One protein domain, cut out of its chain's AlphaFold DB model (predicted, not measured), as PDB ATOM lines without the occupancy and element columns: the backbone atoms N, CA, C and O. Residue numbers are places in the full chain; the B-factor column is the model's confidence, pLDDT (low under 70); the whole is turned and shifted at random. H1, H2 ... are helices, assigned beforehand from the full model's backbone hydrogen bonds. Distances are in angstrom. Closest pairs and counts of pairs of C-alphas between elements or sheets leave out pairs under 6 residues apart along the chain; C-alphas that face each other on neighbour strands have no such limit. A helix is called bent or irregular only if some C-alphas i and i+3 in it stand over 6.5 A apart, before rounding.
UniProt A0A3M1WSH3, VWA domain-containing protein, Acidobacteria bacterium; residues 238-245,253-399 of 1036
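This is residues 238 to 245 and 253 to 399 of the 1036 residues of the protein "VWA domain-containing protein" of Acidobacteria bacterium (UniProt A0A3M1WSH3). A slab of helices in two layers is wound to and fro: H3a, H4a and H5, then H7 and H8, make one layer, and H3b, H4b and H6 run the other way in the second. The bent helices H3 and H4 fold back on themselves with one arm in each layer; short H2 packs on H3a, and H1 sits loosely near H3b at the same end. The printed part has 155 residues with eight named helices, H1 to H8, and no named strand: all helix. It is compact, with a radius of gyration of the C-alphas of 15.5 A and spans of 46 by 35 by 20 A.

H4, residues 297 to 337, was assigned as one helix by its hydrogen bonds but is bent, C-alphas 317 and 320 being 9.3 A apart; its arms are H4a, residues 297 to 317, and H4b, residues 320 to 337. Both arms are irregular, with 6.9 A from C-alpha 305 to 308 and 8.1 A from 320 to 323. H5, residues 341 to 357, is irregular too, C-alphas 349 and 352 being 7.3 A apart, with a kink of 49 degrees near residue 350. H4a touches H5, the same way at a shallow tilt of 18 degrees, closest at the C-alphas of Leu 314 and Pro 352, 5.6 A. H3, residues 260 to 293, likewise assigned as one helix by its hydrogen bonds, is bent, with 9.6 A from C-alpha 276 to 279, into H3a, residues 260 to 276, and H3b, residues 279 to 293. H3a touches H4a, the same way at 13 degrees, a shallow tilt, closest at the C-alphas of Val 262 and Tyr 301, 5.6 A. H4b touches H6, residues 360 to 374, the same way at a shallow tilt of 13 degrees, closest at the C-alphas of Ile 336 and Leu 371, 6.6 A. H3b, H4a, H4b, H5 and H6 form an up and down bundle, each running against the one before. H7, residues 378 to 385, makes a hairpin with H6, closest at the C-alphas of His 374 and Ala 381, 5.1 A. H8, residues 390 to 397, touches H6, closest at the C-alphas of Trp 366 and Leu 395, 6.5 A. Residues 262 to 266 of H3a touch H2, residues 253 to 256. H1, residues 242 to 245, is close to H3b but not clearly touching, with 7.8 A between the C-alphas of Leu 244 and Pro 279. Every O i to N i+4 pair is within hydrogen-bond range in H3a, H3b, H6, H7 and H8, against 14 of 17 in H4a, 13 of 14 in H4b and 11 of 13 in H5; H1 and H2 are too short for such a pair.

H4a runs 30.5 A from C-alpha 297 at (-0.873, 45.693, -36.060), and H4b 27.5 A. H3a measures 24.6 A, H5 24.2 A, H6 21.4 A and H3b 20.6 A. H1 begins at C-alpha 242, (26.058, 56.700, -33.414), and H8 ends at C-alpha 397, (15.729, 15.384, -45.365).

The C-alphas farthest apart, of Glu 239 and Gln 376, are 48.6 A apart. Residues 246 to 252 are not printed, and C-alphas 245 and 253 are 12.5 A apart across the cut. The links that are printed whole are tight. Mean pLDDT of the printed part is 86.8; residues 239 to 240, 357 to 358, 375 to 376 and 397 to 399 are under 70.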
ATOM      1  N   PRO A 238      23.025  50.027 -28.920       73.56
ATOM      2  CA  PRO A 238      24.408  49.609 -29.171       73.56
ATOM      3  C   PRO A 238      25.401  50.711 -28.788       73.56
ATOM      4  O   PRO A 238      25.191  51.865 -29.141       73.56
ATOM      5  N   GLU A 239      26.513  50.380 -28.129       67.31
ATOM      6  CA  GLU A 239      27.471  51.383 -27.621       67.31
ATOM      7  C   GLU A 239      28.403  51.981 -28.697       67.31
ATOM      8  O   GLU A 239      29.008  53.030 -28.480       67.31
ATOM      9  N   THR A 240      28.541  51.334 -29.858       60.69
ATOM     10  CA  THR A 240      29.711  51.496 -30.743       60.69
ATOM     11  C   THR A 240      29.503  52.362 -31.992       60.69
ATOM     12  O   THR A 240      30.494  52.828 -32.555       60.69
ATOM     13  N   ASP A 241      28.263  52.607 -32.439       72.94
ATOM     14  CA  ASP A 241      27.980  53.335 -33.693       72.94
ATOM     15  C   ASP A 241      26.802  54.332 -33.560       72.94
ATOM     16  O   ASP A 241      25.634  53.924 -33.595       72.94
ATOM     17  N   PRO A 242      27.082  55.651 -33.470       75.44
ATOM     18  CA  PRO A 242      26.058  56.700 -33.414       75.44
ATOM     19  C   PRO A 242      25.096  56.716 -34.612       75.44
ATOM     20  O   PRO A 242      23.935  57.114 -34.480       75.44
ATOM     21  N   GLY A 243      25.553  56.281 -35.792       79.50
ATOM     22  CA  GLY A 243      24.718  56.186 -36.986       79.50
ATOM     23  C   GLY A 243      23.632  55.125 -36.831       79.50
ATOM     24  O   GLY A 243      22.461  55.399 -37.099       79.50
ATOM     25  N   LEU A 244      24.006  53.947 -36.322       81.44
ATOM     26  CA  LEU A 244      23.076  52.844 -36.063       81.44
ATOM     27  C   LEU A 244      22.106  53.161 -34.922       81.44
ATOM     28  O   LEU A 244      20.919  52.854 -35.032       81.44
ATOM     29  N   GLN A 245      22.571  53.824 -33.859       85.50
ATOM     30  CA  GLN A 245      21.696  54.297 -32.779       85.50
ATOM     31  C   GLN A 245      20.591  55.211 -33.324       85.50
ATOM     32  O   GLN A 245      19.410  55.019 -33.032       85.50
ATOM     33  N   ARG A 253      10.424  55.266 -33.920       94.31
ATOM     34  CA  ARG A 253       9.454  56.356 -34.074       94.31
ATOM     35  C   ARG A 253       8.426  56.063 -35.168       94.31
ATOM     36  O   ARG A 253       7.242  56.297 -34.940       94.31
ATOM     37  N   THR A 254       8.845  55.518 -36.309       92.31
ATOM     38  CA  THR A 254       7.934  55.112 -37.395       92.31
ATOM     39  C   THR A 254       6.919  54.069 -36.915       92.31
ATOM     40  O   THR A 254       5.720  54.215 -37.142       92.31
ATOM     41  N   PHE A 255       7.347  53.044 -36.171       93.19
ATOM     42  CA  PHE A 255       6.420  52.045 -35.621       93.19
ATOM     43  C   PHE A 255       5.505  52.606 -34.521       93.19
ATOM     44  O   PHE A 255       4.368  52.144 -34.370       93.19
ATOM     45  N   LEU A 256       5.947  53.639 -33.795       93.56
ATOM     46  CA  LEU A 256       5.147  54.310 -32.764       93.56
ATOM     47  C   LEU A 256       3.948  55.068 -33.343       93.56
ATOM     48  O   LEU A 256       2.942  55.245 -32.654       93.56
ATOM     49  N   GLU A 257       4.010  55.492 -34.608       88.31
ATOM     50  CA  GLU A 257       2.846  56.041 -35.319       88.31
ATOM     51  C   GLU A 257       1.714  55.022 -35.469       88.31
ATOM     52  O   GLU A 257       0.551  55.413 -35.552       88.31
ATOM     53  N   ARG A 258       2.032  53.724 -35.423       86.25
ATOM     54  CA  ARG A 258       1.051  52.639 -35.530       86.25
ATOM     55  C   ARG A 258       0.545  52.175 -34.167       86.25
ATOM     56  O   ARG A 258      -0.661  52.064 -33.962       86.25
ATOM     57  N   SER A 259       1.460  51.831 -33.258       90.56
ATOM     58  CA  SER A 259       1.142  51.327 -31.916       90.56
ATOM     59  C   SER A 259       2.368  51.370 -31.006       90.56
ATOM     60  O   SER A 259       3.452  50.946 -31.402       90.56
ATOM     61  N   GLY A 260       2.180  51.788 -29.749       90.50
ATOM     62  CA  GLY A 260       3.247  51.773 -28.744       90.50
ATOM     63  C   GLY A 260       3.801  50.374 -28.464       90.50
ATOM     64  O   GLY A 260       5.008  50.215 -28.331       90.50
ATOM     65  N   GLY A 261       2.942  49.348 -28.444       91.25
ATOM     66  CA  GLY A 261       3.381  47.967 -28.205       91.25
ATOM     67  C   GLY A 261       4.229  47.407 -29.351       91.25
ATOM     68  O   GLY A 261       5.205  46.708 -29.109       91.25
ATOM     69  N   VAL A 262       3.895  47.759 -30.599       93.75
ATOM     70  CA  VAL A 262       4.678  47.363 -31.784       93.75
ATOM     71  C   VAL A 262       6.028  48.076 -31.795       93.75
ATOM     72  O   VAL A 262       7.043  47.440 -32.048       93.75
ATOM     73  N   ALA A 263       6.050  49.374 -31.485       94.94
ATOM     74  CA  ALA A 263       7.274  50.170 -31.461       94.94
ATOM     75  C   ALA A 263       8.276  49.690 -30.411       94.94
ATOM     76  O   ALA A 263       9.451  49.510 -30.720       94.94
ATOM     77  N   LEU A 264       7.804  49.439 -29.187       94.19
ATOM     78  CA  LEU A 264       8.647  48.912 -28.120       94.19
ATOM     79  C   LEU A 264       9.184  47.519 -28.472       94.19
ATOM     80  O   LEU A 264      10.378  47.270 -28.334       94.19
ATOM     81  N   GLN A 265       8.322  46.626 -28.972       94.69
ATOM     82  CA  GLN A 265       8.761  45.287 -29.354       94.69
ATOM     83  C   GLN A 265       9.771  45.339 -30.508       94.69
ATOM     84  O   GLN A 265      10.762  44.618 -30.477       94.69
ATOM     85  N   TYR A 266       9.564  46.209 -31.503       95.69
ATOM     86  CA  TYR A 266      10.534  46.432 -32.575       95.69
ATOM     87  C   TYR A 266      11.885  46.876 -32.009       95.69
ATOM     88  O   TYR A 266      12.899  46.296 -32.374       95.69
ATOM     89  N   PHE A 267      11.898  47.853 -31.099       94.50
ATOM     90  CA  PHE A 267      13.119  48.382 -30.487       94.50
ATOM     91  C   PHE A 267      13.945  47.290 -29.788       94.50
ATOM     92  O   PHE A 267      15.149  47.185 -30.020       94.50
ATOM     93  N   ILE A 268      13.289  46.437 -28.996       92.94
ATOM     94  CA  ILE A 268      13.933  45.326 -28.278       92.94
ATOM     95  C   ILE A 268      14.495  44.288 -29.260       92.94
ATOM     96  O   ILE A 268      15.647  43.875 -29.152       92.94
ATOM     97  N   VAL A 269      13.700  43.879 -30.252       95.19
ATOM     98  CA  VAL A 269      14.096  42.835 -31.209       95.19
ATOM     99  C   VAL A 269      15.177  43.335 -32.176       95.19
ATOM    100  O   VAL A 269      16.108  42.599 -32.491       95.19
ATOM    101  N   ALA A 270      15.100  44.594 -32.613       93.62
ATOM    102  CA  ALA A 270      16.105  45.227 -33.465       93.62
ATOM    103  C   ALA A 270      17.486  45.244 -32.793       93.62
ATOM    104  O   ALA A 270      18.490  44.935 -33.435       93.62
ATOM    105  N   ALA A 271      17.529  45.560 -31.496       89.56
ATOM    106  CA  ALA A 271      18.749  45.516 -30.701       89.56
ATOM    107  C   ALA A 271      19.349  44.105 -30.630       89.56
ATOM    108  O   ALA A 271      20.549  43.933 -30.838       89.56
ATOM    109  N   GLN A 272      18.510  43.089 -30.410       90.38
ATOM    110  CA  GLN A 272      18.944  41.693 -30.390       90.38
ATOM    111  C   GLN A 272      19.523  41.256 -31.743       90.38
ATOM    112  O   GLN A 272      20.611  40.690 -31.792       90.38
ATOM    113  N   ILE A 273      18.838  41.556 -32.852       92.19
ATOM    114  CA  ILE A 273      19.336  41.237 -34.200       92.19
ATOM    115  C   ILE A 273      20.674  41.918 -34.450       92.19
ATOM    116  O   ILE A 273      21.580  41.302 -35.004       92.19
ATOM    117  N   LEU A 274      20.818  43.175 -34.035       88.75
ATOM    118  CA  LEU A 274      22.072  43.890 -34.197       88.75
ATOM    119  C   LEU A 274      23.215  43.221 -33.423       88.75
ATOM    120  O   LEU A 274      24.310  43.094 -33.968       88.75
ATOM    121  N   ALA A 275      22.956  42.782 -32.190       86.00
ATOM    122  CA  ALA A 275      23.937  42.110 -31.345       86.00
ATOM    123  C   ALA A 275      24.318  40.713 -31.870       86.00
ATOM    124  O   ALA A 275      25.492  40.353 -31.861       86.00
ATOM    125  N   GLU A 276      23.343  39.935 -32.345       87.44
ATOM    126  CA  GLU A 276      23.546  38.529 -32.726       87.44
ATOM    127  C   GLU A 276      23.900  38.323 -34.205       87.44
ATOM    128  O   GLU A 276      24.541  37.330 -34.554       87.44
ATOM    129  N   MET A 277      23.457  39.231 -35.080       86.75
ATOM    130  CA  MET A 277      23.504  39.074 -36.537       86.75
ATOM    131  C   MET A 277      24.030  40.315 -37.263       86.75
ATOM    132  O   MET A 277      24.199  40.261 -38.469       86.75
ATOM    133  N   GLY A 278      24.294  41.434 -36.590       88.75
ATOM    134  CA  GLY A 278      24.898  42.610 -37.215       88.75
ATOM    135  C   GLY A 278      23.956  43.503 -38.050       88.75
ATOM    136  O   GLY A 278      22.753  43.256 -38.194       88.75
ATOM    137  N   PRO A 279      24.492  44.615 -38.593       88.88
ATOM    138  CA  PRO A 279      23.693  45.715 -39.139       88.88
ATOM    139  C   PRO A 279      23.077  45.438 -40.518       88.88
ATOM    140  O   PRO A 279      22.057  46.037 -40.860       88.88
ATOM    141  N   ARG A 280      23.669  44.550 -41.331       89.44
ATOM    142  CA  ARG A 280      23.117  44.203 -42.654       89.44
ATOM    143  C   ARG A 280      21.820  43.420 -42.501       89.44
ATOM    144  O   ARG A 280      20.795  43.814 -43.062       89.44
ATOM    145  N   THR A 281      21.859  42.388 -41.659       92.62
ATOM    146  CA  THR A 281      20.685  41.601 -41.279       92.62
ATOM    147  C   THR A 281      19.591  42.483 -40.667       92.62
ATOM    148  O   THR A 281      18.437  42.391 -41.091       92.62
ATOM    149  N   LEU A 282      19.943  43.401 -39.750       92.88
ATOM    150  CA  LEU A 282      18.989  44.350 -39.157       92.88
ATOM    151  C   LEU A 282      18.235  45.153 -40.224       92.88
ATOM    152  O   LEU A 282      17.007  45.161 -40.225       92.88
ATOM    153  N   ARG A 283      18.944  45.790 -41.162       92.62
ATOM    154  CA  ARG A 283      18.323  46.632 -42.200       92.62
ATOM    155  C   ARG A 283      17.312  45.875 -43.051       92.62
ATOM    156  O   ARG A 283      16.222  46.384 -43.315       92.62
ATOM    157  N   ARG A 284      17.647  44.648 -43.459       93.25
ATOM    158  CA  ARG A 284      16.723  43.796 -44.223       93.25
ATOM    159  C   ARG A 284      15.515  43.386 -43.399       93.25
ATOM    160  O   ARG A 284      14.388  43.448 -43.888       93.25
ATOM    161  N   TRP A 285      15.740  42.992 -42.150       95.88
ATOM    162  CA  TRP A 285      14.658  42.614 -41.253       95.88
ATOM    163  C   TRP A 285      13.716  43.793 -40.980       95.88
ATOM    164  O   TRP A 285      12.496  43.622 -41.002       95.88
ATOM    165  N   THR A 286      14.248  45.004 -40.812       94.81
ATOM    166  CA  THR A 286      13.453  46.227 -40.658       94.81
ATOM    167  C   THR A 286      12.605  46.495 -41.897       94.81
ATOM    168  O   THR A 286      11.395  46.681 -41.764       94.81
ATOM    169  N   ALA A 287      13.179  46.416 -43.102       92.75
ATOM    170  CA  ALA A 287      12.429  46.586 -44.349       92.75
ATOM    171  C   ALA A 287      11.303  45.543 -44.508       92.75
ATOM    172  O   ALA A 287      10.187  45.873 -44.921       92.75
ATOM    173  N   LEU A 288      11.556  44.283 -44.134       93.88
ATOM    174  CA  LEU A 288      10.530  43.239 -44.105       93.88
ATOM    175  C   LEU A 288       9.436  43.552 -43.070       93.88
ATOM    176  O   LEU A 288       8.249  43.435 -43.372       93.88
ATOM    177  N   THR A 289       9.814  43.998 -41.872       95.12
ATOM    178  CA  THR A 289       8.880  44.368 -40.797       95.12
ATOM    179  C   THR A 289       7.978  45.531 -41.215       95.12
ATOM    180  O   THR A 289       6.773  45.504 -40.955       95.12
ATOM    181  N   GLU A 290       8.521  46.526 -41.918       92.50
ATOM    182  CA  GLU A 290       7.750  47.635 -42.487       92.50
ATOM    183  C   GLU A 290       6.715  47.129 -43.503       92.50
ATOM    184  O   GLU A 290       5.539  47.493 -43.407       92.50
ATOM    185  N   LYS A 291       7.093  46.205 -44.400       91.69
ATOM    186  CA  LYS A 291       6.156  45.554 -45.336       91.69
ATOM    187  C   LYS A 291       5.062  44.760 -44.610       91.69
ATOM    188  O   LYS A 291       3.888  44.885 -44.956       91.69
ATOM    189  N   ILE A 292       5.412  43.988 -43.577       91.81
ATOM    190  CA  ILE A 292       4.446  43.226 -42.759       91.81
ATOM    191  C   ILE A 292       3.481  44.173 -42.044       91.81
ATOM    192  O   ILE A 292       2.284  43.894 -41.952       91.81
ATOM    193  N   SER A 293       3.978  45.316 -41.567       89.75
ATOM    194  CA  SER A 293       3.163  46.279 -40.831       89.75
ATOM    195  C   SER A 293       1.978  46.790 -41.648       89.75
ATOM    196  O   SER A 293       0.914  47.025 -41.075       89.75
ATOM    197  N   ALA A 294       2.099  46.871 -42.979       88.31
ATOM    198  CA  ALA A 294       1.004  47.247 -43.873       88.31
ATOM    199  C   ALA A 294      -0.222  46.313 -43.783       88.31
ATOM    200  O   ALA A 294      -1.328  46.759 -44.070       88.31
ATOM    201  N   GLN A 295      -0.056  45.063 -43.333       87.75
ATOM    202  CA  GLN A 295      -1.144  44.082 -43.212       87.75
ATOM    203  C   GLN A 295      -1.974  44.226 -41.929       87.75
ATOM    204  O   GLN A 295      -3.100  43.740 -41.866       87.75
ATOM    205  N   GLY A 296      -1.429  44.864 -40.888       88.06
ATOM    206  CA  GLY A 296      -2.129  45.081 -39.622       88.06
ATOM    207  C   GLY A 296      -1.237  44.951 -38.387       88.06
ATOM    208  O   GLY A 296      -0.224  44.250 -38.383       88.06
ATOM    209  N   ASN A 297      -1.652  45.612 -37.300       87.25
ATOM    210  CA  ASN A 297      -0.873  45.693 -36.060       87.25
ATOM    211  C   ASN A 297      -0.698  44.329 -35.362       87.25
ATOM    212  O   ASN A 297       0.356  44.074 -34.789       87.25
ATOM    213  N   ALA A 298      -1.695  43.440 -35.430       86.50
ATOM    214  CA  ALA A 298      -1.600  42.103 -34.838       86.50
ATOM    215  C   ALA A 298      -0.574  41.219 -35.569       86.50
ATOM    216  O   ALA A 298       0.221  40.534 -34.930       86.50
ATOM    217  N   THR A 299      -0.548  41.276 -36.903       87.75
ATOM    218  CA  THR A 299       0.371  40.490 -37.740       87.75
ATOM    219  C   THR A 299       1.823  40.877 -37.482       87.75
ATOM    220  O   THR A 299       2.648  40.003 -37.219       87.75
ATOM    221  N   VAL A 300       2.134  42.180 -37.487       92.75
ATOM    222  CA  VAL A 300       3.494  42.656 -37.188       92.75
ATOM    223  C   VAL A 300       3.893  42.340 -35.751       92.75
ATOM    224  O   VAL A 300       5.001  41.872 -35.530       92.75
ATOM    225  N   TYR A 301       2.991  42.494 -34.778       89.19
ATOM    226  CA  TYR A 301       3.298  42.158 -33.389       89.19
ATOM    227  C   TYR A 301       3.632  40.667 -33.218       89.19
ATOM    228  O   TYR A 301       4.621  40.328 -32.572       89.19
ATOM    229  N   ASN A 302       2.870  39.770 -33.852       88.19
ATOM    230  CA  ASN A 302       3.147  38.332 -33.823       88.19
ATOM    231  C   ASN A 302       4.478  37.978 -34.506       88.19
ATOM    232  O   ASN A 302       5.210  37.126 -34.005       88.19
ATOM    233  N   PHE A 303       4.815  38.642 -35.616       93.62
ATOM    234  CA  PHE A 303       6.112  38.480 -36.278       93.62
ATOM    235  C   PHE A 303       7.273  38.936 -35.384       93.62
ATOM    236  O   PHE A 303       8.236  38.193 -35.189       93.62
ATOM    237  N   LEU A 304       7.151  40.117 -34.770       94.38
ATOM    238  CA  LEU A 304       8.134  40.636 -33.819       94.38
ATOM    239  C   LEU A 304       8.303  39.700 -32.613       94.38
ATOM    240  O   LEU A 304       9.422  39.470 -32.174       94.38
ATOM    241  N   LYS A 305       7.214  39.116 -32.103       92.69
ATOM    242  CA  LYS A 305       7.252  38.167 -30.981       92.69
ATOM    243  C   LYS A 305       7.952  36.848 -31.333       92.69
ATOM    244  O   LYS A 305       8.619  36.280 -30.477       92.69
ATOM    245  N   ALA A 306       7.808  36.361 -32.566       91.19
ATOM    246  CA  ALA A 306       8.448  35.122 -33.021       91.19
ATOM    247  C   ALA A 306       9.927  35.307 -33.413       91.19
ATOM    248  O   ALA A 306      10.696  34.348 -33.405       91.19
ATOM    249  N   THR A 307      10.333  36.530 -33.761       96.12
ATOM    250  CA  THR A 307      11.671  36.824 -34.291       96.12
ATOM    251  C   THR A 307      12.826  36.459 -33.340       96.12
ATOM    252  O   THR A 307      13.752  35.810 -33.823       96.12
ATOM    253  N   PRO A 308      12.805  36.784 -32.028       94.44
ATOM    254  CA  PRO A 308      13.893  36.451 -31.099       94.44
ATOM    255  C   PRO A 308      14.341  34.989 -31.133       94.44
ATOM    256  O   PRO A 308      15.534  34.703 -31.188       94.44
ATOM    257  N   GLU A 309      13.387  34.054 -31.138       93.12
ATOM    258  CA  GLU A 309      13.681  32.618 -31.143       93.12
ATOM    259  C   GLU A 309      14.312  32.175 -32.470       93.12
ATOM    260  O   GLU A 309      15.236  31.359 -32.484       93.12
ATOM    261  N   VAL A 310      13.835  32.724 -33.590       94.56
ATOM    262  CA  VAL A 310      14.375  32.434 -34.924       94.56
ATOM    263  C   VAL A 310      15.810  32.943 -35.032       94.56
ATOM    264  O   VAL A 310      16.691  32.198 -35.452       94.56
ATOM    265  N   ILE A 311      16.053  34.183 -34.607       94.69
ATOM    266  CA  ILE A 311      17.360  34.841 -34.694       94.69
ATOM    267  C   ILE A 311      18.396  34.132 -33.819       94.69
ATOM    268  O   ILE A 311      19.443  33.758 -34.343       94.69
ATOM    269  N   ALA A 312      18.059  33.803 -32.569       89.88
ATOM    270  CA  ALA A 312      18.950  33.054 -31.682       89.88
ATOM    271  C   ALA A 312      19.366  31.699 -32.281       89.88
ATOM    272  O   ALA A 312      20.532  31.303 -32.225       89.88
ATOM    273  N   ARG A 313      18.426  30.987 -32.920       88.81
ATOM    274  CA  ARG A 313      18.723  29.708 -33.586       88.81
ATOM    275  C   ARG A 313      19.562  29.882 -34.852       88.81
ATOM    276  O   ARG A 313      20.445  29.064 -35.092       88.81
ATOM    277  N   LEU A 314      19.307  30.914 -35.659       88.25
ATOM    278  CA  LEU A 314      20.116  31.209 -36.849       88.25
ATOM    279  C   LEU A 314      21.536  31.645 -36.473       88.25
ATOM    280  O   LEU A 314      22.487  31.196 -37.108       88.25
ATOM    281  N   SER A 315      21.688  32.454 -35.424       87.88
ATOM    282  CA  SER A 315      22.994  32.869 -34.905       87.88
ATOM    283  C   SER A 315      23.802  31.658 -34.427       87.88
ATOM    284  O   SER A 315      24.953  31.480 -34.832       87.88
ATOM    285  N   ALA A 316      23.167  30.737 -33.689       83.25
ATOM    286  CA  ALA A 316      23.795  29.486 -33.258       83.25
ATOM    287  C   ALA A 316      24.254  28.594 -34.432       83.25
ATOM    288  O   ALA A 316      25.321  27.984 -34.354       83.25
ATOM    289  N   LEU A 317      23.483  28.535 -35.527       77.19
ATOM    290  CA  LEU A 317      23.851  27.791 -36.741       77.19
ATOM    291  C   LEU A 317      24.980  28.473 -37.528       77.19
ATOM    292  O   LEU A 317      25.873  27.801 -38.042       77.19
ATOM    293  N   GLY A 318      24.946  29.803 -37.641       71.94
ATOM    294  CA  GLY A 318      25.915  30.576 -38.417       71.94
ATOM    295  C   GLY A 318      27.254  30.803 -37.707       71.94
ATOM    296  O   GLY A 318      28.268  31.000 -38.382       71.94
ATOM    297  N   GLN A 319      27.283  30.778 -36.369       80.44
ATOM    298  CA  GLN A 319      28.455  31.086 -35.536       80.44
ATOM    299  C   GLN A 319      29.174  32.365 -36.022       80.44
ATOM    300  O   GLN A 319      28.578  33.435 -36.096       80.44
ATOM    301  N   ARG A 320      30.445  32.268 -36.445       71.75
ATOM    302  CA  ARG A 320      31.240  33.401 -36.967       71.75
ATOM    303  C   ARG A 320      30.692  34.004 -38.274       71.75
ATOM    304  O   ARG A 320      31.145  35.068 -38.683       71.75
ATOM    305  N   ARG A 321      29.758  33.331 -38.952       79.56
ATOM    306  CA  ARG A 321      29.095  33.776 -40.193       79.56
ATOM    307  C   ARG A 321      27.599  34.056 -39.998       79.56
ATOM    308  O   ARG A 321      26.867  34.082 -40.985       79.56
ATOM    309  N   ALA A 322      27.155  34.281 -38.760       80.44
ATOM    310  CA  ALA A 322      25.764  34.587 -38.431       80.44
ATOM    311  C   ALA A 322      25.183  35.729 -39.291       80.44
ATOM    312  O   ALA A 322      24.158  35.520 -39.932       80.44
ATOM    313  N   ASP A 323      25.874  36.872 -39.422       84.62
ATOM    314  CA  ASP A 323      25.408  38.003 -40.259       84.62
ATOM    315  C   ASP A 323      25.205  37.610 -41.729       84.62
ATOM    316  O   ASP A 323      24.161  37.873 -42.321       84.62
ATOM    317  N   ALA A 324      26.170  36.903 -42.324       85.88
ATOM    318  CA  ALA A 324      26.065  36.471 -43.716       85.88
ATOM    319  C   ALA A 324      24.899  35.491 -43.929       85.88
ATOM    320  O   ALA A 324      24.184  35.601 -44.923       85.88
ATOM    321  N   LEU A 325      24.690  34.558 -42.993       87.94
ATOM    322  CA  LEU A 325      23.569  33.619 -43.044       87.94
ATOM    323  C   LEU A 325      22.226  34.349 -42.880       87.94
ATOM    324  O   LEU A 325      21.291  34.078 -43.631       87.94
ATOM    325  N   GLY A 326      22.131  35.295 -41.943       91.44
ATOM    326  CA  GLY A 326      20.938  36.117 -41.733       91.44
ATOM    327  C   GLY A 326      20.554  36.927 -42.964       91.44
ATOM    328  O   GLY A 326      19.397  36.895 -43.383       91.44
ATOM    329  N   ASP A 327      21.528  37.597 -43.582       91.00
ATOM    330  CA  ASP A 327      21.343  38.368 -44.814       91.00
ATOM    331  C   ASP A 327      20.825  37.490 -45.964       91.00
ATOM    332  O   ASP A 327      19.855  37.846 -46.643       91.00
ATOM    333  N   GLN A 328      21.420  36.309 -46.142       92.75
ATOM    334  CA  GLN A 328      21.022  35.335 -47.156       92.75
ATOM    335  C   GLN A 328      19.597  34.809 -46.932       92.75
ATOM    336  O   GLN A 328      18.788  34.793 -47.864       92.75
ATOM    337  N   VAL A 329      19.262  34.427 -45.694       95.25
ATOM    338  CA  VAL A 329      17.916  33.961 -45.330       95.25
ATOM    339  C   VAL A 329      16.892  35.061 -45.574       95.25
ATOM    340  O   VAL A 329      15.917  34.830 -46.281       95.25
ATOM    341  N   LEU A 330      17.115  36.271 -45.059       95.94
ATOM    342  CA  LEU A 330      16.164  37.372 -45.214       95.94
ATOM    343  C   LEU A 330      15.996  37.814 -46.670       95.94
ATOM    344  O   LEU A 330      14.892  38.191 -47.048       95.94
ATOM    345  N   THR A 331      17.039  37.717 -47.497       94.94
ATOM    346  CA  THR A 331      16.936  37.968 -48.945       94.94
ATOM    347  C   THR A 331      15.950  37.005 -49.607       94.94
ATOM    348  O   THR A 331      15.100  37.420 -50.394       94.94
ATOM    349  N   LEU A 332      16.016  35.723 -49.255       94.81
ATOM    350  CA  LEU A 332      15.093  34.710 -49.762       94.81
ATOM    351  C   LEU A 332      13.673  34.877 -49.196       94.81
ATOM    352  O   LEU A 332      12.690  34.709 -49.913       94.81
ATOM    353  N   ILE A 333      13.538  35.241 -47.917       95.75
ATOM    354  CA  ILE A 333      12.229  35.553 -47.323       95.75
ATOM    355  C   ILE A 333      11.598  36.772 -48.007       95.75
ATOM    356  O   ILE A 333      10.390  36.791 -48.243       95.75
ATOM    357  N   GLU A 334      12.399  37.773 -48.366       93.06
ATOM    358  CA  GLU A 334      11.939  38.931 -49.124       93.06
ATOM    359  C   GLU A 334      11.475  38.549 -50.540       93.06
ATOM    360  O   GLU A 334      10.434  39.046 -50.968       93.06
ATOM    361  N   GLU A 335      12.177  37.636 -51.227       93.38
ATOM    362  CA  GLU A 335      11.751  37.042 -52.511       93.38
ATOM    363  C   GLU A 335      10.337  36.439 -52.388       93.38
ATOM    364  O   GLU A 335       9.445  36.767 -53.169       93.38
ATOM    365  N   ILE A 336      10.081  35.641 -51.345       92.75
ATOM    366  CA  ILE A 336       8.756  35.045 -51.081       92.75
ATOM    367  C   ILE A 336       7.718  36.123 -50.734       92.75
ATOM    368  O   ILE A 336       6.576  36.076 -51.200       92.75
ATOM    369  N   GLY A 337       8.114  37.122 -49.942       90.25
ATOM    370  CA  GLY A 337       7.248  38.205 -49.476       90.25
ATOM    371  C   GLY A 337       6.729  39.117 -50.587       90.25
ATOM    372  O   GLY A 337       5.668  39.716 -50.416       90.25
ATOM    373  N   GLN A 338       7.419  39.189 -51.731       89.81
ATOM    374  CA  GLN A 338       6.928  39.888 -52.928       89.81
ATOM    375  C   GLN A 338       5.660  39.245 -53.504       89.81
ATOM    376  O   GLN A 338       4.841  39.940 -54.102       89.81
ATOM    377  N   HIS A 339       5.478  37.940 -53.298       88.62
ATOM    378  CA  HIS A 339       4.292  37.207 -53.732       88.62
ATOM    379  C   HIS A 339       3.254  37.096 -52.617       88.62
ATOM    380  O   HIS A 339       2.076  37.380 -52.833       88.62
ATOM    381  N   ASN A 340       3.676  36.678 -51.420       88.75
ATOM    382  CA  ASN A 340       2.786  36.530 -50.277       88.75
ATOM    383  C   ASN A 340       3.522  36.713 -48.946       88.75
ATOM    384  O   ASN A 340       4.349  35.897 -48.536       88.75
ATOM    385  N   ILE A 341       3.150  37.767 -48.225       89.88
ATOM    386  CA  ILE A 341       3.782  38.142 -46.960       89.88
ATOM    387  C   ILE A 341       3.508  37.150 -45.817       89.88
ATOM    388  O   ILE A 341       4.358  36.968 -44.952       89.88
ATOM    389  N   PHE A 342       2.359  36.467 -45.817       89.00
ATOM    390  CA  PHE A 342       2.040  35.470 -44.791       89.00
ATOM    391  C   PHE A 342       2.880  34.203 -44.974       89.00
ATOM    392  O   PHE A 342       3.391  33.665 -43.996       89.00
ATOM    393  N   LEU A 343       3.099  33.772 -46.221       90.75
ATOM    394  CA  LEU A 343       3.997  32.652 -46.517       90.75
ATOM    395  C   LEU A 343       5.453  32.984 -46.171       90.75
ATOM    396  O   LEU A 343       6.164  32.131 -45.648       90.75
ATOM    397  N   ALA A 344       5.878  34.231 -46.396       92.62
ATOM    398  CA  ALA A 344       7.202  34.698 -45.991       92.62
ATOM    399  C   ALA A 344       7.405  34.606 -44.468       92.62
ATOM    400  O   ALA A 344       8.455  34.151 -44.017       92.62
ATOM    401  N   ILE A 345       6.389  34.965 -43.673       91.81
ATOM    402  CA  ILE A 345       6.424  34.831 -42.208       91.81
ATOM    403  C   ILE A 345       6.571  33.363 -41.788       91.81
ATOM    404  O   ILE A 345       7.401  33.064 -40.931       91.81
ATOM    405  N   GLU A 346       5.806  32.441 -42.377       92.44
ATOM    406  CA  GLU A 346       5.912  31.017 -42.025       92.44
ATOM    407  C   GLU A 346       7.244  30.403 -42.478       92.44
ATOM    408  O   GLU A 346       7.888  29.685 -41.714       92.44
ATOM    409  N   CYS A 347       7.730  30.758 -43.670       94.75
ATOM    410  CA  CYS A 347       9.051  30.338 -44.135       94.75
ATOM    411  C   CYS A 347      10.171  30.866 -43.222       94.75
ATOM    412  O   CYS A 347      11.127  30.142 -42.938       94.75
ATOM    413  N   PHE A 348      10.055  32.104 -42.729       95.44
ATOM    414  CA  PHE A 348      11.008  32.682 -41.781       95.44
ATOM    415  C   PHE A 348      11.036  31.901 -40.465       95.44
ATOM    416  O   PHE A 348      12.115  31.520 -40.011       95.44
ATOM    417  N   LYS A 349       9.868  31.586 -39.886       94.31
ATOM    418  CA  LYS A 349       9.767  30.791 -38.649       94.31
ATOM    419  C   LYS A 349      10.388  29.400 -38.788       94.31
ATOM    420  O   LYS A 349      11.067  28.942 -37.874       94.31
ATOM    421  N   SER A 350      10.190  28.751 -39.933       92.81
ATOM    422  CA  SER A 350      10.713  27.404 -40.193       92.81
ATOM    423  C   SER A 350      12.176  27.383 -40.639       92.81
ATOM    424  O   SER A 350      12.793  26.316 -40.635       92.81
ATOM    425  N   SER A 351      12.761  28.536 -40.978       93.94
ATOM    426  CA  SER A 351      14.133  28.626 -41.492       93.94
ATOM    427  C   SER A 351      15.206  27.996 -40.591       93.94
ATOM    428  O   SER A 351      16.032  27.262 -41.135       93.94
ATOM    429  N   PRO A 352      15.204  28.134 -39.246       89.38
ATOM    430  CA  PRO A 352      16.245  27.516 -38.427       89.38
ATOM    431  C   PRO A 352      16.127  25.992 -38.392       89.38
ATOM    432  O   PRO A 352      17.123  25.284 -38.285       89.38
ATOM    433  N   THR A 353      14.902  25.474 -38.475       83.56
ATOM    434  CA  THR A 353      14.648  24.034 -38.529       83.56
ATOM    435  C   THR A 353      15.094  23.470 -39.873       83.56
ATOM    436  O   THR A 353      15.795  22.463 -39.911       83.56
ATOM    437  N   ALA A 354      14.756  24.150 -40.969       82.62
ATOM    438  CA  ALA A 354      15.169  23.764 -42.313       82.62
ATOM    439  C   ALA A 354      16.698  23.789 -42.486       82.62
ATOM    440  O   ALA A 354      17.272  22.827 -42.985       82.62
ATOM    441  N   LEU A 355      17.370  24.834 -41.994       82.00
ATOM    442  CA  LEU A 355      18.833  24.971 -42.044       82.00
ATOM    443  C   LEU A 355      19.583  24.035 -41.088       82.00
ATOM    444  O   LEU A 355      20.785  23.849 -41.225       82.00
ATOM    445  N   ARG A 356      18.899  23.437 -40.108       77.38
ATOM    446  CA  ARG A 356      19.480  22.358 -39.298       77.38
ATOM    447  C   ARG A 356      19.506  21.033 -40.057       77.38
ATOM    448  O   ARG A 356      20.377  20.208 -39.812       77.38
ATOM    449  N   LEU A 357      18.524  20.820 -40.931       65.94
ATOM    450  CA  LEU A 357      18.386  19.595 -41.718       65.94
ATOM    451  C   LEU A 357      19.243  19.614 -42.991       65.94
ATOM    452  O   LEU A 357      19.509  18.550 -43.543       65.94
ATOM    453  N   GLY A 358      19.693  20.791 -43.438       64.12
ATOM    454  CA  GLY A 358      20.409  20.937 -44.700       64.12
ATOM    455  C   GLY A 358      21.221  22.226 -44.851       64.12
ATOM    456  O   GLY A 358      21.247  23.082 -43.973       64.12
ATOM    457  N   SER A 359      21.897  22.375 -45.992       73.94
ATOM    458  CA  SER A 359      22.676  23.573 -46.337       73.94
ATOM    459  C   SER A 359      21.786  24.773 -46.695       73.94
ATOM    460  O   SER A 359      20.588  24.632 -46.954       73.94
ATOM    461  N   PHE A 360      22.375  25.973 -46.785       81.75
ATOM    462  CA  PHE A 360      21.642  27.156 -47.254       81.75
ATOM    463  C   PHE A 360      21.055  26.965 -48.663       81.75
ATOM    464  O   PHE A 360      19.914  27.347 -48.900       81.75
ATOM    465  N   GLU A 361      21.782  26.322 -49.581       78.12
ATOM    466  CA  GLU A 361      21.279  26.038 -50.935       78.12
ATOM    467  C   GLU A 361      20.073  25.086 -50.918       78.12
ATOM    468  O   GLU A 361      19.119  25.267 -51.677       78.12
ATOM    469  N   GLN A 362      20.068  24.105 -50.010       76.00
ATOM    470  CA  GLN A 362      18.929  23.201 -49.817       76.00
ATOM    471  C   GLN A 362      17.724  23.948 -49.251       76.00
ATOM    472  O   GLN A 362      16.618  23.813 -49.772       76.00
ATOM    473  N   PHE A 363      17.942  24.804 -48.250       87.44
ATOM    474  CA  PHE A 363      16.908  25.704 -47.749       87.44
ATOM    475  C   PHE A 363      16.375  26.628 -48.854       87.44
ATOM    476  O   PHE A 363      15.162  26.778 -48.988       87.44
ATOM    477  N   ALA A 364      17.243  27.187 -49.700       88.69
ATOM    478  CA  ALA A 364      16.847  28.037 -50.818       88.69
ATOM    479  C   ALA A 364      16.001  27.287 -51.853       88.69
ATOM    480  O   ALA A 364      14.964  27.787 -52.303       88.69
ATOM    481  N   HIS A 365      16.401  26.063 -52.202       85.69
ATOM    482  CA  HIS A 365      15.623  25.199 -53.081       85.69
ATOM    483  C   HIS A 365      14.263  24.843 -52.468       85.69
ATOM    484  O   HIS A 365      13.234  24.984 -53.136       85.69
ATOM    485  N   TRP A 366      14.252  24.446 -51.193       91.06
ATOM    486  CA  TRP A 366      13.043  24.140 -50.432       91.06
ATOM    487  C   TRP A 366      12.087  25.323 -50.382       91.06
ATOM    488  O   TRP A 366      10.895  25.164 -50.657       91.06
ATOM    489  N   ALA A 367      12.600  26.518 -50.102       92.44
ATOM    490  CA  ALA A 367      11.765  27.692 -49.968       92.44
ATOM    491  C   ALA A 367      11.143  28.091 -51.313       92.44
ATOM    492  O   ALA A 367       9.951  28.380 -51.377       92.44
ATOM    493  N   ARG A 368      11.897  28.020 -52.417       91.81
ATOM    494  CA  ARG A 368      11.361  28.269 -53.768       91.81
ATOM    495  C   ARG A 368      10.381  27.189 -54.221       91.81
ATOM    496  O   ARG A 368       9.439  27.490 -54.952       91.81
ATOM    497  N   ALA A 369      10.567  25.938 -53.801       89.19
ATOM    498  CA  ALA A 369       9.611  24.868 -54.075       89.19
ATOM    499  C   ALA A 369       8.252  25.137 -53.410       89.19
ATOM    500  O   ALA A 369       7.228  25.026 -54.084       89.19
ATOM    501  N   GLY A 370       8.245  25.591 -52.151       89.00
ATOM    502  CA  GLY A 370       7.026  26.032 -51.463       89.00
ATOM    503  C   GLY A 370       6.323  27.191 -52.177       89.00
ATOM    504  O   GLY A 370       5.102  27.183 -52.329       89.00
ATOM    505  N   LEU A 371       7.092  28.141 -52.719       88.25
ATOM    506  CA  LEU A 371       6.550  29.282 -53.456       88.25
ATOM    507  C   LEU A 371       5.869  28.844 -54.762       88.25
ATOM    508  O   LEU A 371       4.822  29.375 -55.119       88.25
ATOM    509  N   ARG A 372       6.392  27.820 -55.450       86.81
ATOM    510  CA  ARG A 372       5.731  27.255 -56.641       86.81
ATOM    511  C   ARG A 372       4.357  26.655 -56.325       86.81
ATOM    512  O   ARG A 372       3.463  26.748 -57.165       86.81
ATOM    513  N   LEU A 373       4.168  26.087 -55.128       81.50
ATOM    514  CA  LEU A 373       2.867  25.561 -54.689       81.50
ATOM    515  C   LEU A 373       1.833  26.675 -54.498       81.50
ATOM    516  O   LEU A 373       0.648  26.445 -54.728       81.50
ATOM    517  N   HIS A 374       2.266  27.889 -54.139       76.56
ATOM    518  CA  HIS A 374       1.368  29.025 -53.924       76.56
ATOM    519  C   HIS A 374       0.551  29.373 -55.175       76.56
ATOM    520  O   HIS A 374      -0.628  29.698 -55.057       76.56
ATOM    521  N   HIS A 375       1.145  29.254 -56.366       68.88
ATOM    522  CA  HIS A 375       0.444  29.499 -57.629       68.88
ATOM    523  C   HIS A 375      -0.712  28.524 -57.886       68.88
ATOM    524  O   HIS A 375      -1.587  28.825 -58.693       68.88
ATOM    525  N   GLN A 376      -0.711  27.365 -57.222       66.69
ATOM    526  CA  GLN A 376      -1.766  26.362 -57.329       66.69
ATOM    527  C   GLN A 376      -2.781  26.512 -56.192       66.69
ATOM    528  O   GLN A 376      -3.979  26.557 -56.451       66.69
ATOM    529  N   ASP A 377      -2.301  26.592 -54.944       75.81
ATOM    530  CA  ASP A 377      -3.136  26.680 -53.746       75.81
ATOM    531  C   ASP A 377      -2.362  27.306 -52.567       75.81
ATOM    532  O   ASP A 377      -1.333  26.794 -52.110       75.81
ATOM    533  N   ALA A 378      -2.876  28.415 -52.029       75.88
ATOM    534  CA  ALA A 378      -2.272  29.113 -50.896       75.88
ATOM    535  C   ALA A 378      -2.232  28.264 -49.613       75.88
ATOM    536  O   ALA A 378      -1.290  28.392 -48.827       75.88
ATOM    537  N   ARG A 379      -3.205  27.369 -49.405       80.75
ATOM    538  CA  ARG A 379      -3.258  26.498 -48.224       80.75
ATOM    539  C   ARG A 379      -2.179  25.420 -48.266       80.75
ATOM    540  O   ARG A 379      -1.599  25.103 -47.230       80.75
ATOM    541  N   ARG A 380      -1.854  24.911 -49.460       84.94
ATOM    542  CA  ARG A 380      -0.741  23.969 -49.666       84.94
ATOM    543  C   ARG A 380       0.599  24.596 -49.350       84.94
ATOM    544  O   ARG A 380       1.393  24.002 -48.631       84.94
ATOM    545  N   ALA A 381       0.828  25.803 -49.858       86.56
ATOM    546  CA  ALA A 381       2.054  26.534 -49.575       86.56
ATOM    547  C   ALA A 381       2.191  26.842 -48.076       86.56
ATOM    548  O   ALA A 381       3.273  26.685 -47.518       86.56
ATOM    549  N   TYR A 382       1.092  27.206 -47.407       86.75
ATOM    550  CA  TYR A 382       1.088  27.412 -45.959       86.75
ATOM    551  C   TYR A 382       1.495  26.138 -45.203       86.75
ATOM    552  O   TYR A 382       2.487  26.162 -44.480       86.75
ATOM    553  N   ALA A 383       0.806  25.014 -45.440       83.69
ATOM    554  CA  ALA A 383       1.112  23.732 -44.793       83.69
ATOM    555  C   ALA A 383       2.540  23.235 -45.098       83.69
ATOM    556  O   ALA A 383       3.192  22.600 -44.269       83.69
ATOM    557  N   TYR A 384       3.048  23.537 -46.294       90.12
ATOM    558  CA  TYR A 384       4.421  23.234 -46.679       90.12
ATOM    559  C   TYR A 384       5.433  24.001 -45.818       90.12
ATOM    560  O   TYR A 384       6.353  23.394 -45.265       90.12
ATOM    561  N   TYR A 385       5.261  25.318 -45.665       90.75
ATOM    562  CA  TYR A 385       6.172  26.139 -44.866       90.75
ATOM    563  C   TYR A 385       6.041  25.892 -43.363       90.75
ATOM    564  O   TYR A 385       7.041  26.033 -42.668       90.75
ATOM    565  N   THR A 386       4.881  25.459 -42.857       87.44
ATOM    566  CA  THR A 386       4.722  25.034 -41.451       87.44
ATOM    567  C   THR A 386       5.256  23.624 -41.171       87.44
ATOM    568  O   THR A 386       5.136  23.134 -40.050       87.44
ATOM    569  N   LEU A 387       5.892  22.979 -42.162       87.06
ATOM    570  CA  LEU A 387       6.446  21.620 -42.080       87.06
ATOM    571  C   LEU A 387       5.388  20.544 -41.775       87.06
ATOM    572  O   LEU A 387       5.723  19.463 -41.286       87.06
ATOM    573  N   GLU A 388       4.120  20.816 -42.090       84.12
ATOM    574  CA  GLU A 388       3.004  19.881 -41.911       84.12
ATOM    575  C   GLU A 388       2.900  18.853 -43.038       84.12
ATOM    576  O   GLU A 388       2.159  17.885 -42.902       84.12
ATOM    577  N   THR A 389       3.612  19.048 -44.150       85.31
ATOM    578  CA  THR A 389       3.559  18.141 -45.301       85.31
ATOM    579  C   THR A 389       4.770  17.216 -45.365       85.31
ATOM    580  O   THR A 389       5.912  17.615 -45.109       85.31
ATOM    581  N   GLN A 390       4.536  15.963 -45.750       83.12
ATOM    582  CA  GLN A 390       5.585  14.969 -45.927       83.12
ATOM    583  C   GLN A 390       6.540  15.375 -47.049       83.12
ATOM    584  O   GLN A 390       7.741  15.188 -46.889       83.12
ATOM    585  N   THR A 391       6.058  15.982 -48.138       84.62
ATOM    586  CA  THR A 391       6.917  16.505 -49.214       84.62
ATOM    587  C   THR A 391       7.865  17.581 -48.696       84.62
ATOM    588  O   THR A 391       9.043  17.551 -49.036       84.62
ATOM    589  N   SER A 392       7.394  18.494 -47.839       86.00
ATOM    590  CA  SER A 392       8.244  19.530 -47.235       86.00
ATOM    591  C   SER A 392       9.349  18.916 -46.376       86.00
ATOM    592  O   SER A 392      10.527  19.216 -46.567       86.00
ATOM    593  N   GLN A 393       8.989  17.990 -45.481       83.06
ATOM    594  CA  GLN A 393       9.967  17.317 -44.622       83.06
ATOM    595  C   GLN A 393      10.917  16.416 -45.409       83.06
ATOM    596  O   GLN A 393      12.103  16.367 -45.101       83.06
ATOM    597  N   ARG A 394      10.411  15.704 -46.421       78.19
ATOM    598  CA  ARG A 394      11.213  14.856 -47.300       78.19
ATOM    599  C   ARG A 394      12.209  15.701 -48.070       78.19
ATOM    600  O   ARG A 394      13.372  15.364 -48.043       78.19
ATOM    601  N   LEU A 395      11.803  16.822 -48.659       78.19
ATOM    602  CA  LEU A 395      12.700  17.676 -49.439       78.19
ATOM    603  C   LEU A 395      13.783  18.358 -48.579       78.19
ATOM    604  O   LEU A 395      14.852  18.672 -49.087       78.19
ATOM    605  N   LEU A 396      13.541  18.540 -47.273       73.38
ATOM    606  CA  LEU A 396      14.570  18.964 -46.312       73.38
ATOM    607  C   LEU A 396      15.482  17.823 -45.839       73.38
ATOM    608  O   LEU A 396      16.628  18.078 -45.488       73.38
ATOM    609  N   LYS A 397      14.977  16.583 -45.787       65.56
ATOM    610  CA  LYS A 397      15.729  15.384 -45.365       65.56
ATOM    611  C   LYS A 397      16.504  14.736 -46.511       65.56
ATOM    612  O   LYS A 397      17.564  14.161 -46.293       65.56
ATOM    613  N   GLU A 398      15.970  14.804 -47.722       59.78
ATOM    614  CA  GLU A 398      16.615  14.403 -48.962       59.78
ATOM    615  C   GLU A 398      17.649  15.467 -49.294       59.78
ATOM    616  O   GLU A 398      17.453  16.361 -50.114       59.78
ATOM    617  N   SER A 399      18.774  15.373 -48.595       51.00
ATOM    618  CA  SER A 399      19.974  16.103 -48.928       51.00
ATOM    619  C   SER A 399      20.305  15.830 -50.393       51.00
ATOM    620  O   SER A 399      20.689  14.713 -50.743       51.00
TER     621      SER A 399